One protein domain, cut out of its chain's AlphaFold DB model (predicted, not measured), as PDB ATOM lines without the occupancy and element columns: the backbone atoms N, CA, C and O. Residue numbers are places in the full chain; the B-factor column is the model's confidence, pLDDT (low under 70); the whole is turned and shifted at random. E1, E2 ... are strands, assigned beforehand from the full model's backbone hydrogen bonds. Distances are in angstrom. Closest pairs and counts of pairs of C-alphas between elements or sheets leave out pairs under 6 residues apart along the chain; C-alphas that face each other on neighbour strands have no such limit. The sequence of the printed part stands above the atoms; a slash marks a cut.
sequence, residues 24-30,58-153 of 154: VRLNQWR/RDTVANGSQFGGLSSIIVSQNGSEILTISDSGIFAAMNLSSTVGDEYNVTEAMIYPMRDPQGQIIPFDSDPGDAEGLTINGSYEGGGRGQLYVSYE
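AT A GLANCE: This is residues 24 to 30 and 58 to 153 of the 154 residues of an uncharacterized protein of Perkinsus olseni (UniProt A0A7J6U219). A twisted sheet, the meander E1 E2 E3 E4, each strand antiparallel to the one before, makes a sandwich with hairpin E5 E6, only partly face to face. Under half of the 103 printed residues are in these six strands, class all strand. It is compact, radius of gyration of the C-alphas 14.2 A, spanning 42 by 39 by 21 A.

HOW THE PARTS SIT: In the hairpin of E1, residues 70 to 75, and E2, residues 81 to 86, N 74 and O 83 are within hydrogen-bond range, 2.8 A. C-alphas 71 and 132 are the closest of E1 and E5, residues 131 to 137, 5.2 A apart.

IN THESE COORDINATES: E1 begins at C-alpha 70, (215.169, 159.482, 251.155); E6, residues 147 to 152, ends at C-alpha 152, (215.247, 148.037, 257.159). E3 is residues 90 to 98; E4, residues 103 to 113, bends by 63 degrees at residue 108.

THE WHOLE: Residues 31 to 57 are not printed; C-alphas 30 and 58 are 13.9 A apart. The link E4 to E5 is long. 35 printed residues have pLDDT under 70.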
ATOM      1  N   VAL A  24     196.063 161.007 247.802       37.06
ATOM      2  CA  VAL A  24     196.441 162.402 247.544       37.06
ATOM      3  C   VAL A  24     197.026 162.481 246.142       37.06
ATOM      4  O   VAL A  24     198.165 162.094 245.925       37.06
ATOM      5  N   ARG A  25     196.245 162.980 245.183       33.91
ATOM      6  CA  ARG A  25     196.709 163.236 243.815       33.91
ATOM      7  C   ARG A  25     197.257 164.663 243.728       33.91
ATOM      8  O   ARG A  25     196.489 165.624 243.758       33.91
ATOM      9  N   LEU A  26     198.576 164.808 243.604       37.91
ATOM     10  CA  LEU A  26     199.210 166.098 243.310       37.91
ATOM     11  C   LEU A  26     199.348 166.260 241.790       37.91
ATOM     12  O   LEU A  26     199.974 165.435 241.127       37.91
ATOM     13  N   ASN A  27     198.740 167.310 241.230       29.80
ATOM     14  CA  ASN A  27     198.637 167.466 239.775       29.80
ATOM     15  C   ASN A  27     199.814 168.218 239.131       29.80
ATOM     16  O   ASN A  27     199.970 168.114 237.917       29.80
ATOM     17  N   GLN A  28     200.627 168.972 239.886       33.06
ATOM     18  CA  GLN A  28     201.760 169.696 239.296       33.06
ATOM     19  C   GLN A  28     202.754 170.236 240.334       33.06
ATOM     20  O   GLN A  28     202.373 171.020 241.202       33.06
ATOM     21  N   TRP A  29     204.034 169.881 240.201       39.12
ATOM     22  CA  TRP A  29     205.166 170.487 240.922       39.12
ATOM     23  C   TRP A  29     206.327 170.726 239.952       39.12
ATOM     24  O   TRP A  29     206.610 169.846 239.147       39.12
ATOM     25  N   ARG A  30     206.999 171.885 240.032       37.47
ATOM     26  CA  ARG A  30     208.190 172.209 239.223       37.47
ATOM     27  C   ARG A  30     209.458 172.079 240.057       37.47
ATOM     28  O   ARG A  30     209.546 172.685 241.125       37.47
ATOM     29  N   ARG A  58     209.557 168.339 251.499       53.06
ATOM     30  CA  ARG A  58     209.438 169.174 252.696       53.06
ATOM     31  C   ARG A  58     208.022 169.070 253.201       53.06
ATOM     32  O   ARG A  58     207.087 169.348 252.454       53.06
ATOM     33  N   ASP A  59     207.901 168.735 254.471       54.81
ATOM     34  CA  ASP A  59     206.664 168.954 255.190       54.81
ATOM     35  C   ASP A  59     206.490 170.461 255.464       54.81
ATOM     36  O   ASP A  59     207.456 171.176 255.745       54.81
ATOM     37  N   THR A  60     205.263 170.959 255.327       51.06
ATOM     38  CA  THR A  60     204.887 172.342 255.656       51.06
ATOM     39  C   THR A  60     204.252 172.477 257.038       51.06
ATOM     40  O   THR A  60     203.924 173.597 257.433       51.06
ATOM     41  N   VAL A  61     204.070 171.384 257.792       48.72
ATOM     42  CA  VAL A  61     203.602 171.489 259.178       48.72
ATOM     43  C   VAL A  61     204.702 172.119 260.044       48.72
ATOM     44  O   VAL A  61     205.870 171.739 259.982       48.72
ATOM     45  N   ALA A  62     204.326 173.112 260.856       45.38
ATOM     46  CA  ALA A  62     205.218 174.011 261.597       45.38
ATOM     47  C   ALA A  62     206.188 173.342 262.603       45.38
ATOM     48  O   ALA A  62     206.999 174.044 263.202       45.38
ATOM     49  N   ASN A  63     206.133 172.015 262.775       50.00
ATOM     50  CA  ASN A  63     206.824 171.290 263.844       50.00
ATOM     51  C   ASN A  63     207.866 170.255 263.378       50.00
ATOM     52  O   ASN A  63     208.401 169.543 264.220       50.00
ATOM     53  N   GLY A  64     208.227 170.202 262.091       49.91
ATOM     54  CA  GLY A  64     209.364 169.392 261.633       49.91
ATOM     55  C   GLY A  64     208.992 168.121 260.867       49.91
ATOM     56  O   GLY A  64     207.843 167.708 260.814       49.91
ATOM     57  N   SER A  65     210.008 167.589 260.191       52.75
ATOM     58  CA  SER A  65     209.966 166.671 259.048       52.75
ATOM     59  C   SER A  65     209.265 165.330 259.303       52.75
ATOM     60  O   SER A  65     209.902 164.419 259.808       52.75
ATOM     61  N   GLN A  66     208.027 165.152 258.829       60.31
ATOM     62  CA  GLN A  66     207.373 163.828 258.796       60.31
ATOM     63  C   GLN A  66     207.878 162.911 257.664       60.31
ATOM     64  O   GLN A  66     207.565 161.723 257.627       60.31
ATOM     65  N   PHE A  67     208.629 163.455 256.700       64.12
ATOM     66  CA  PHE A  67     209.011 162.715 255.491       64.12
ATOM     67  C   PHE A  67     210.353 161.988 255.591       64.12
ATOM     68  O   PHE A  67     210.653 161.211 254.695       64.12
ATOM     69  N   GLY A  68     211.151 162.248 256.630       71.12
ATOM     70  CA  GLY A  68     212.477 161.641 256.752       71.12
ATOM     71  C   GLY A  68     213.465 162.001 255.629       71.12
ATOM     72  O   GLY A  68     213.210 162.874 254.786       71.12
ATOM     73  N   GLY A  69     214.625 161.350 255.638       77.25
ATOM     74  CA  GLY A  69     215.555 161.268 254.518       77.25
ATOM     75  C   GLY A  69     215.078 160.258 253.473       77.25
ATOM     76  O   GLY A  69     214.381 159.300 253.785       77.25
ATOM     77  N   LEU A  70     215.423 160.476 252.200       81.25
ATOM     78  CA  LEU A  70     215.169 159.482 251.155       81.25
ATOM     79  C   LEU A  70     216.287 158.445 251.170       81.25
ATOM     80  O   LEU A  70     217.437 158.802 250.912       81.25
ATOM     81  N   SER A  71     215.941 157.184 251.394       84.75
ATOM     82  CA  SER A  71     216.937 156.120 251.554       84.75
ATOM     83  C   SER A  71     217.227 155.382 250.253       84.75
ATOM     84  O   SER A  71     218.351 154.970 249.989       84.75
ATOM     85  N   SER A  72     216.224 155.239 249.383       86.00
ATOM     86  CA  SER A  72     216.404 154.587 248.088       86.00
ATOM     87  C   SER A  72     215.481 155.163 247.030       86.00
ATOM     88  O   SER A  72     214.352 155.557 247.328       86.00
ATOM     89  N   ILE A  73     215.969 155.167 245.789       85.75
ATOM     90  CA  ILE A  73     215.266 155.629 244.599       85.75
ATOM     91  C   ILE A  73     215.412 154.609 243.462       85.75
ATOM     92  O   ILE A  73     216.511 154.155 243.150       85.75
ATOM     93  N   ILE A  74     214.300 154.272 242.815       85.12
ATOM     94  CA  ILE A  74     214.266 153.524 241.557       85.12
ATOM     95  C   ILE A  74     213.693 154.455 240.496       85.12
ATOM     96  O   ILE A  74     212.661 155.088 240.710       85.12
ATOM     97  N   VAL A  75     214.359 154.519 239.348       81.31
ATOM     98  CA  VAL A  75     213.921 155.298 238.189       81.31
ATOM     99  C   VAL A  75     213.613 154.327 237.054       81.31
ATOM    100  O   VAL A  75     214.395 153.404 236.810       81.31
ATOM    101  N   SER A  76     212.481 154.508 236.373       79.00
ATOM    102  CA  SER A  76     212.137 153.703 235.197       79.00
ATOM    103  C   SER A  76     213.173 153.875 234.082       79.00
ATOM    104  O   SER A  76     213.877 154.884 234.003       79.00
ATOM    105  N   GLN A  77     213.244 152.906 233.167       74.62
ATOM    106  CA  GLN A  77     214.231 152.913 232.082       74.62
ATOM    107  C   GLN A  77     214.139 154.169 231.196       74.62
ATOM    108  O   GLN A  77     215.152 154.656 230.697       74.62
ATOM    109  N   ASN A  78     212.931 154.702 231.009       73.19
ATOM    110  CA  ASN A  78     212.676 155.915 230.233       73.19
ATOM    111  C   ASN A  78     212.770 157.216 231.060       73.19
ATOM    112  O   ASN A  78     212.523 158.291 230.518       73.19
ATOM    113  N   GLY A  79     213.079 157.134 232.359       77.12
ATOM    114  CA  GLY A  79     213.200 158.290 233.249       77.12
ATOM    115  C   GLY A  79     211.880 158.967 233.636       77.12
ATOM    116  O   GLY A  79     211.912 160.005 234.294       77.12
ATOM    117  N   SER A  80     210.727 158.430 233.226       80.25
ATOM    118  CA  SER A  80     209.424 159.071 233.441       80.25
ATOM    119  C   SER A  80     208.728 158.661 234.734       80.25
ATOM    120  O   SER A  80     207.673 159.205 235.037       80.25
ATOM    121  N   GLU A  81     209.243 157.691 235.481       81.94
ATOM    122  CA  GLU A  81     208.639 157.228 236.729       81.94
ATOM    123  C   GLU A  81     209.719 157.097 237.807       81.94
ATOM    124  O   GLU A  81     210.824 156.614 237.553       81.94
ATOM    125  N   ILE A  82     209.388 157.536 239.019       84.62
ATOM    126  CA  ILE A  82     210.231 157.428 240.205       84.62
ATOM    127  C   ILE A  82     209.468 156.681 241.287       84.62
ATOM    128  O   ILE A  82     208.332 157.026 241.616       84.62
ATOM    129  N   LEU A  83     210.144 155.715 241.895       86.31
ATOM    130  CA  LEU A  83     209.792 155.165 243.191       86.31
ATOM    131  C   LEU A  83     210.838 155.560 244.213       86.31
ATOM    132  O   LEU A  83     212.031 155.517 243.928       86.31
ATOM    133  N   THR A  84     210.403 155.894 245.415       87.81
ATOM    134  CA  THR A  84     211.315 156.191 246.512       87.81
ATOM    135  C   THR A  84     210.692 155.788 247.835       87.81
ATOM    136  O   THR A  84     209.469 155.768 247.985       87.81
ATOM    137  N   ILE A  85     211.549 155.480 248.795       87.06
ATOM    138  CA  ILE A  85     211.174 155.301 250.197       87.06
ATOM    139  C   ILE A  85     211.913 156.316 251.063       87.06
ATOM    140  O   ILE A  85     212.959 156.826 250.645       87.06
ATOM    141  N   SER A  86     211.372 156.585 252.245       85.75
ATOM    142  CA  SER A  86     212.074 157.297 253.305       85.75
ATOM    143  C   SER A  86     212.443 156.391 254.474       85.75
ATOM    144  O   SER A  86     211.774 155.383 254.719       85.75
ATOM    145  N   ASP A  87     213.448 156.832 255.225       82.56
ATOM    146  CA  ASP A  87     213.828 156.315 256.548       82.56
ATOM    147  C   ASP A  87     212.737 156.548 257.616       82.56
ATOM    148  O   ASP A  87     212.774 155.993 258.706       82.56
ATOM    149  N   SER A  88     211.709 157.341 257.300       80.38
ATOM    150  CA  SER A  88     210.578 157.585 258.190       80.38
ATOM    151  C   SER A  88     209.384 156.677 257.922       80.38
ATOM    152  O   SER A  88     208.328 156.902 258.499       80.38
ATOM    153  N   GLY A  89     209.483 155.668 257.052       82.69
ATOM    154  CA  GLY A  89     208.357 154.769 256.795       82.69
ATOM    155  C   GLY A  89     207.398 155.228 255.688       82.69
ATOM    156  O   GLY A  89     206.255 154.765 255.639       82.69
ATOM    157  N   ILE A  90     207.816 156.126 254.789       84.62
ATOM    158  CA  ILE A  90     207.001 156.582 253.652       84.62
ATOM    159  C   ILE A  90     207.438 155.893 252.364       84.62
ATOM    160  O   ILE A  90     208.620 155.785 252.062       84.62
ATOM    161  N   PHE A  91     206.463 155.493 251.554       85.88
ATOM    162  CA  PHE A  91     206.649 155.144 250.153       85.88
ATOM    163  C   PHE A  91     206.054 156.240 249.268       85.88
ATOM    164  O   PHE A  91     204.935 156.706 249.502       85.88
ATOM    165  N   ALA A  92     206.772 156.623 248.215       85.12
ATOM    166  CA  ALA A  92     206.276 157.542 247.207       85.12
ATOM    167  C   ALA A  92     206.523 157.014 245.790       85.12
ATOM    168  O   ALA A  92     207.600 156.521 245.461       85.12
ATOM    169  N   ALA A  93     205.510 157.174 244.944       84.62
ATOM    170  CA  ALA A  93     205.540 156.885 243.520       84.62
ATOM    171  C   ALA A  93     205.150 158.146 242.749       84.62
ATOM    172  O   ALA A  93     204.183 158.816 243.108       84.62
ATOM    173  N   MET A  94     205.898 158.498 241.713       83.31
ATOM    174  CA  MET A  94     205.744 159.766 241.004       83.31
ATOM    175  C   MET A  94     205.971 159.577 239.512       83.31
ATOM    176  O   MET A  94     206.943 158.935 239.123       83.31
ATOM    177  N   ASN A  95     205.138 160.209 238.685       82.88
ATOM    178  CA  ASN A  95     205.415 160.326 237.259       82.88
ATOM    179  C   ASN A  95     206.116 161.656 236.995       82.88
ATOM    180  O   ASN A  95     205.681 162.714 237.454       82.88
ATOM    181  N   LEU A  96     207.200 161.604 236.241       78.75
ATOM    182  CA  LEU A  96     207.914 162.754 235.736       78.75
ATOM    183  C   LEU A  96     207.532 163.000 234.281       78.75
ATOM    184  O   LEU A  96     207.579 162.105 233.439       78.75
ATOM    185  N   SER A  97     207.224 164.251 233.967       75.50
ATOM    186  CA  SER A  97     207.178 164.727 232.588       75.50
ATOM    187  C   SER A  97     208.257 165.779 232.396       75.50
ATOM    188  O   SER A  97     208.324 166.763 233.139       75.50
ATOM    189  N   SER A  98     209.127 165.560 231.409       68.31
ATOM    190  CA  SER A  98     210.107 166.571 231.016       68.31
ATOM    191  C   SER A  98     209.368 167.784 230.470       68.31
ATOM    192  O   SER A  98     208.453 167.659 229.652       68.31
ATOM    193  N   THR A  99     209.778 168.965 230.904       62.88
ATOM    194  CA  THR A  99     209.350 170.225 230.301       62.88
ATOM    195  C   THR A  99     210.455 170.778 229.404       62.88
ATOM    196  O   THR A  99     211.458 170.110 229.161       62.88
ATOM    197  N   VAL A 100     210.247 171.970 228.840       61.25
ATOM    198  CA  VAL A 100     211.272 172.661 228.051       61.25
ATOM    199  C   VAL A 100     212.450 173.020 228.962       61.25
ATOM    200  O   VAL A 100     212.279 173.793 229.902       61.25
ATOM    201  N   GLY A 101     213.638 172.501 228.644       61.28
ATOM    202  CA  GLY A 101     214.861 172.685 229.430       61.28
ATOM    203  C   GLY A 101     215.133 171.507 230.368       61.28
ATOM    204  O   GLY A 101     214.688 170.393 230.114       61.28
ATOM    205  N   ASP A 102     215.859 171.767 231.454       57.44
ATOM    206  CA  ASP A 102     216.187 170.788 232.494       57.44
ATOM    207  C   ASP A 102     215.194 170.905 233.659       57.44
ATOM    208  O   ASP A 102     215.562 171.111 234.806       57.44
ATOM    209  N   GLU A 103     213.898 170.863 233.394       63.56
ATOM    210  CA  GLU A 103     212.895 170.904 234.460       63.56
ATOM    211  C   GLU A 103     211.936 169.737 234.294       63.56
ATOM    212  O   GLU A 103     211.403 169.495 233.206       63.56
ATOM    213  N   TYR A 104     211.689 169.030 235.393       67.69
ATOM    214  CA  TYR A 104     210.700 167.966 235.436       67.69
ATOM    215  C   TYR A 104     209.470 168.449 236.192       67.69
ATOM    216  O   TYR A 104     209.562 168.998 237.295       67.69
ATOM    217  N   ASN A 105     208.308 168.220 235.590       72.69
ATOM    218  CA  ASN A 105     207.044 168.283 236.295       72.69
ATOM    219  C   ASN A 105     206.801 166.939 236.971       72.69
ATOM    220  O   ASN A 105     206.802 165.907 236.299       72.69
ATOM    221  N   VAL A 106     206.508 166.962 238.268       74.38
ATOM    222  CA  VAL A 106     205.901 165.806 238.931       74.38
ATOM    223  C   VAL A 106     204.402 165.844 238.666       74.38
ATOM    224  O   VAL A 106     203.716 166.812 239.010       74.38
ATOM    225  N   THR A 107     203.906 164.785 238.047       71.31
ATOM    226  CA  THR A 107     202.494 164.523 237.791       71.31
ATOM    227  C   THR A 107     202.100 163.253 238.529       71.31
ATOM    228  O   THR A 107     202.879 162.307 238.576       71.31
ATOM    229  N   GLU A 108     200.898 163.221 239.103       70.62
ATOM    230  CA  GLU A 108     200.341 162.005 239.713       70.62
ATOM    231  C   GLU A 108     201.255 161.388 240.785       70.62
ATOM    232  O   GLU A 108     201.555 160.197 240.769       70.62
ATOM    233  N   ALA A 109     201.695 162.212 241.739       75.81
ATOM    234  CA  ALA A 109     202.383 161.695 242.914       75.81
ATOM    235  C   ALA A 109     201.399 160.915 243.791       75.81
ATOM    236  O   ALA A 109     200.315 161.413 244.099       75.81
ATOM    237  N   MET A 110     201.804 159.726 244.213       79.38
ATOM    238  CA  MET A 110     201.158 158.943 245.249       79.38
ATOM    239  C   MET A 110     202.118 158.789 246.418       79.38
ATOM    240  O   MET A 110     203.278 158.435 246.227       79.38
ATOM    241  N   ILE A 111     201.625 159.042 247.622       80.88
ATOM    242  CA  ILE A 111     202.396 158.946 248.857       80.88
ATOM    243  C   ILE A 111     201.594 158.073 249.813       80.88
ATOM    244  O   ILE A 111     200.414 158.346 250.048       80.88
ATOM    245  N   TYR A 112     202.221 157.027 250.341       82.00
ATOM    246  CA  TYR A 112     201.586 156.067 251.235       82.00
ATOM    247  C   TYR A 112     202.489 155.741 252.424       82.00
ATOM    248  O   TYR A 112     203.705 155.642 252.253       82.00
ATOM    249  N   PRO A 113     201.914 155.505 253.614       83.75
ATOM    250  CA  PRO A 113     202.664 154.875 254.685       83.75
ATOM    251  C   PRO A 113     203.049 153.452 254.273       83.75
ATOM    252  O   PRO A 113     202.232 152.712 253.708       83.75
ATOM    253  N   MET A 114     204.279 153.058 254.582       85.50
ATOM    254  CA  MET A 114     204.699 151.671 254.472       85.50
ATOM    255  C   MET A 114     203.966 150.814 255.501       85.50
ATOM    256  O   MET A 114     203.487 151.294 256.535       85.50
ATOM    257  N   ARG A 115     203.837 149.528 255.181       86.06
ATOM    258  CA  ARG A 115     203.150 148.556 256.023       86.06
ATOM    259  C   ARG A 115     204.064 147.388 256.339       86.06
ATOM    260  O   ARG A 115     204.845 146.971 255.488       86.06
ATOM    261  N   ASP A 116     203.927 146.864 257.547       84.56
ATOM    262  CA  ASP A 116     204.595 145.642 257.969       84.56
ATOM    263  C   ASP A 116     203.987 144.402 257.267       84.56
ATOM    264  O   ASP A 116     202.961 144.500 256.576       84.56
ATOM    265  N   PRO A 117     204.578 143.203 257.427       83.38
ATOM    266  CA  PRO A 117     204.030 141.974 256.847       83.38
ATOM    267  C   PRO A 117     202.623 141.600 257.345       83.38
ATOM    268  O   PRO A 117     201.947 140.788 256.715       83.38
ATOM    269  N   GLN A 118     202.170 142.166 258.467       87.62
ATOM    270  CA  GLN A 118     200.822 142.003 259.019       87.62
ATOM    271  C   GLN A 118     199.838 143.053 258.465       87.62
ATOM    272  O   GLN A 118     198.651 143.038 258.805       87.62
ATOM    273  N   GLY A 119     200.306 143.951 257.594       84.56
ATOM    274  CA  GLY A 119     199.532 145.013 256.965       84.56
ATOM    275  C   GLY A 119     199.312 146.241 257.849       84.56
ATOM    276  O   GLY A 119     198.556 147.134 257.450       84.56
ATOM    277  N   GLN A 120     199.935 146.319 259.026       86.38
ATOM    278  CA  GLN A 120     199.853 147.492 259.894       86.38
ATOM    279  C   GLN A 120     200.751 148.600 259.363       86.38
ATOM    280  O   GLN A 120     201.799 148.332 258.789       86.38
ATOM    281  N   ILE A 121     200.328 149.852 259.539       84.31
ATOM    282  CA  ILE A 121     201.171 151.002 259.209       84.31
ATOM    283  C   ILE A 121     202.402 150.964 260.108       84.31
ATOM    284  O   ILE A 121     202.267 150.867 261.329       84.31
ATOM    285  N   ILE A 122     203.578 151.066 259.497       81.62
ATOM    286  CA  ILE A 122     204.816 151.253 260.240       81.62
ATOM    287  C   ILE A 122     204.788 152.675 260.815       81.62
ATOM    288  O   ILE A 122     204.564 153.620 260.051       81.62
ATOM    289  N   PRO A 123     204.939 152.856 262.140       76.19
ATOM    290  CA  PRO A 123     204.936 154.185 262.732       76.19
ATOM    291  C   PRO A 123     206.047 155.051 262.140       76.19
ATOM    292  O   PRO A 123     207.178 154.590 261.978       76.19
ATOM    293  N   PHE A 124     205.726 156.310 261.849       76.00
ATOM    294  CA  PHE A 124     206.730 157.276 261.418       76.00
ATOM    295  C   PHE A 124     207.785 157.479 262.511       76.00
ATOM    296  O   PHE A 124     207.450 157.422 263.697       76.00
ATOM    297  N   ASP A 125     209.033 157.711 262.102       68.50
ATOM    298  CA  ASP A 125     210.180 157.963 262.989       68.50
ATOM    299  C   ASP A 125     210.386 156.871 264.061       68.50
ATOM    300  O   ASP A 125     210.696 157.153 265.219       68.50
ATOM    301  N   SER A 126     210.163 155.611 263.687       68.44
ATOM    302  CA  SER A 126     210.415 154.453 264.546       68.44
ATOM    303  C   SER A 126     211.525 153.591 263.958       68.44
ATOM    304  O   SER A 126     211.646 153.537 262.740       68.44
ATOM    305  N   ASP A 127     212.287 152.877 264.793       71.56
ATOM    306  CA  ASP A 127     213.332 151.952 264.317       71.56
ATOM    307  C   ASP A 127     212.809 150.964 263.242       71.56
ATOM    308  O   ASP A 127     213.487 150.739 262.247       71.56
ATOM    309  N   PRO A 128     211.570 150.420 263.329       69.44
ATOM    310  CA  PRO A 128     210.994 149.606 262.252       69.44
ATOM    311  C   PRO A 128     210.707 150.351 260.936       69.44
ATOM    312  O   PRO A 128     210.423 149.705 259.930       69.44
ATOM    313  N   GLY A 129     210.677 151.682 260.960       70.44
ATOM    314  CA  GLY A 129     210.472 152.567 259.814       70.44
ATOM    315  C   GLY A 129     211.750 152.940 259.079       70.44
ATOM    316  O   GLY A 129     211.632 153.420 257.949       70.44
ATOM    317  N   ASP A 130     212.912 152.651 259.673       82.25
ATOM    318  CA  ASP A 130     214.232 153.008 259.160       82.25
ATOM    319  C   ASP A 130     214.621 152.140 257.964       82.25
ATOM    320  O   ASP A 130     215.321 151.129 258.047       82.25
ATOM    321  N   ALA A 131     214.003 152.453 256.834       85.00
ATOM    322  CA  ALA A 131     214.183 151.710 255.615       85.00
ATOM    323  C   ALA A 131     215.439 152.179 254.893       85.00
ATOM    324  O   ALA A 131     215.612 153.366 254.658       85.00
ATOM    325  N   GLU A 132     216.260 151.233 254.454       83.44
ATOM    326  CA  GLU A 132     217.597 151.489 253.903       83.44
ATOM    327  C   GLU A 132     217.742 151.069 252.443       83.44
ATOM    328  O   GLU A 132     218.716 151.378 251.757       83.44
ATOM    329  N   GLY A 133     216.768 150.325 251.927       85.81
ATOM    330  CA  GLY A 133     216.859 149.787 250.581       85.81
ATOM    331  C   GLY A 133     215.500 149.516 249.982       85.81
ATOM    332  O   GLY A 133     214.570 149.089 250.657       85.81
ATOM    333  N   LEU A 134     215.414 149.754 248.679       87.69
ATOM    334  CA  LEU A 134     214.255 149.455 247.852       87.69
ATOM    335  C   LEU A 134     214.747 148.696 246.628       87.69
ATOM    336  O   LEU A 134     215.639 149.166 245.925       87.69
ATOM    337  N   THR A 135     214.143 147.547 246.363       87.44
ATOM    338  CA  THR A 135     214.306 146.831 245.101       87.44
ATOM    339  C   THR A 135     212.953 146.377 244.573       87.44
ATOM    340  O   THR A 135     211.943 146.382 245.281       87.44
ATOM    341  N   ILE A 136     212.931 145.993 243.306       84.56
ATOM    342  CA  ILE A 136     211.746 145.510 242.619       84.56
ATOM    343  C   ILE A 136     212.052 144.181 241.938       84.56
ATOM    344  O   ILE A 136     213.072 144.020 241.272       84.56
ATOM    345  N   ASN A 137     211.144 143.221 242.091       82.50
ATOM    346  CA  ASN A 137     211.102 142.045 241.235       82.50
ATOM    347  C   ASN A 137     210.129 142.314 240.078       82.50
ATOM    348  O   ASN A 137     208.915 142.415 240.294       82.50
ATOM    349  N   GLY A 138     210.673 142.446 238.868       75.62
ATOM    350  CA  GLY A 138     209.948 142.827 237.654       75.62
ATOM    351  C   GLY A 138     210.260 144.255 237.194       75.62
ATOM    352  O   GLY A 138     211.249 144.850 237.608       75.62
ATOM    353  N   SER A 139     209.422 144.792 236.306       66.44
ATOM    354  CA  SER A 139     209.572 146.129 235.720       66.44
ATOM    355  C   SER A 139     208.514 147.087 236.261       66.44
ATOM    356  O   SER A 139     207.325 146.865 236.026       66.44
ATOM    357  N   TYR A 140     208.936 148.183 236.893       65.75
ATOM    358  CA  TYR A 140     208.039 149.301 237.183       65.75
ATOM    359  C   TYR A 140     207.825 150.103 235.898       65.75
ATOM    360  O   TYR A 140     208.560 151.045 235.626       65.75
ATOM    361  N   GLU A 141     206.881 149.661 235.071       61.19
ATOM    362  CA  GLU A 141     206.420 150.409 233.901       61.19
ATOM    363  C   GLU A 141     204.891 150.461 233.897       61.19
ATOM    364  O   GLU A 141     204.218 149.431 234.032       61.19
ATOM    365  N   GLY A 142     204.334 151.663 233.730       57.78
ATOM    366  CA  GLY A 142     202.901 151.858 233.512       57.78
ATOM    367  C   GLY A 142     202.058 151.718 234.779       57.78
ATOM    368  O   GLY A 142     200.982 151.117 234.740       57.78
ATOM    369  N   GLY A 143     202.532 152.268 235.901       56.59
ATOM    370  CA  GLY A 143     201.731 152.365 237.126       56.59
ATOM    371  C   GLY A 143     201.775 151.150 238.059       56.59
ATOM    372  O   GLY A 143     200.767 150.820 238.680       56.59
ATOM    373  N   GLY A 144     202.932 150.496 238.200       57.78
ATOM    374  CA  GLY A 144     203.183 149.646 239.374       57.78
ATOM    375  C   GLY A 144     202.978 148.148 239.217       57.78
ATOM    376  O   GLY A 144     202.522 147.480 240.144       57.78
ATOM    377  N   ARG A 145     203.366 147.581 238.074       60.84
ATOM    378  CA  ARG A 145     203.526 146.126 237.974       60.84
ATOM    379  C   ARG A 145     204.854 145.714 238.613       60.84
ATOM    380  O   ARG A 145     205.899 146.230 238.258       60.84
ATOM    381  N   GLY A 146     204.814 144.791 239.565       69.50
ATOM    382  CA  GLY A 146     206.011 144.264 240.227       69.50
ATOM    383  C   GLY A 146     205.834 144.136 241.732       69.50
ATOM    384  O   GLY A 146     204.922 144.713 242.321       69.50
ATOM    385  N   GLN A 147     206.694 143.336 242.351       82.44
ATOM    386  CA  GLN A 147     206.749 143.211 243.806       82.44
ATOM    387  C   GLN A 147     207.884 144.078 244.326       82.44
ATOM    388  O   GLN A 147     209.029 143.906 243.907       82.44
ATOM    389  N   LEU A 148     207.557 145.003 245.223       84.19
ATOM    390  CA  LEU A 148     208.537 145.843 245.897       84.19
ATOM    391  C   LEU A 148     209.037 145.137 247.152       84.19
ATOM    392  O   LEU A 148     208.252 144.552 247.898       84.19
ATOM    393  N   TYR A 149     210.340 145.219 247.373       87.44
ATOM    394  CA  TYR A 149     211.003 144.699 248.557       87.44
ATOM    395  C   TYR A 149     211.751 145.845 249.217       87.44
ATOM    396  O   TYR A 149     212.515 146.552 248.558       87.44
ATOM    397  N   VAL A 150     211.512 146.007 250.513       87.94
ATOM    398  CA  VAL A 150     212.135 147.032 251.344       87.94
ATOM    399  C   VAL A 150     212.998 146.342 252.392       87.94
ATOM    400  O   VAL A 150     212.565 145.361 253.000       87.94
ATOM    401  N   SER A 151     214.224 146.823 252.571       88.56
ATOM    402  CA  SER A 151     215.092 146.433 253.686       88.56
ATOM    403  C   SER A 151     215.111 147.531 254.738       88.56
ATOM    404  O   SER A 151     215.052 148.704 254.382       88.56
ATOM    405  N   TYR A 152     215.242 147.142 256.002       85.25
ATOM    406  CA  TYR A 152     215.247 148.037 257.159       85.25
ATOM    407  C   TYR A 152     216.535 147.848 257.966       85.25
ATOM    408  O   TYR A 152     217.048 146.720 258.012       85.25
ATOM    409  N   GLU A 153     217.040 148.918 258.583       76.00
ATOM    410  CA  GLU A 153     218.091 148.833 259.599       76.00
ATOM    411  C   GLU A 153     217.542 148.133 260.864       76.00
ATOM    412  O   GLU A 153     216.334 148.106 261.117       76.00
TER     413      GLU A 153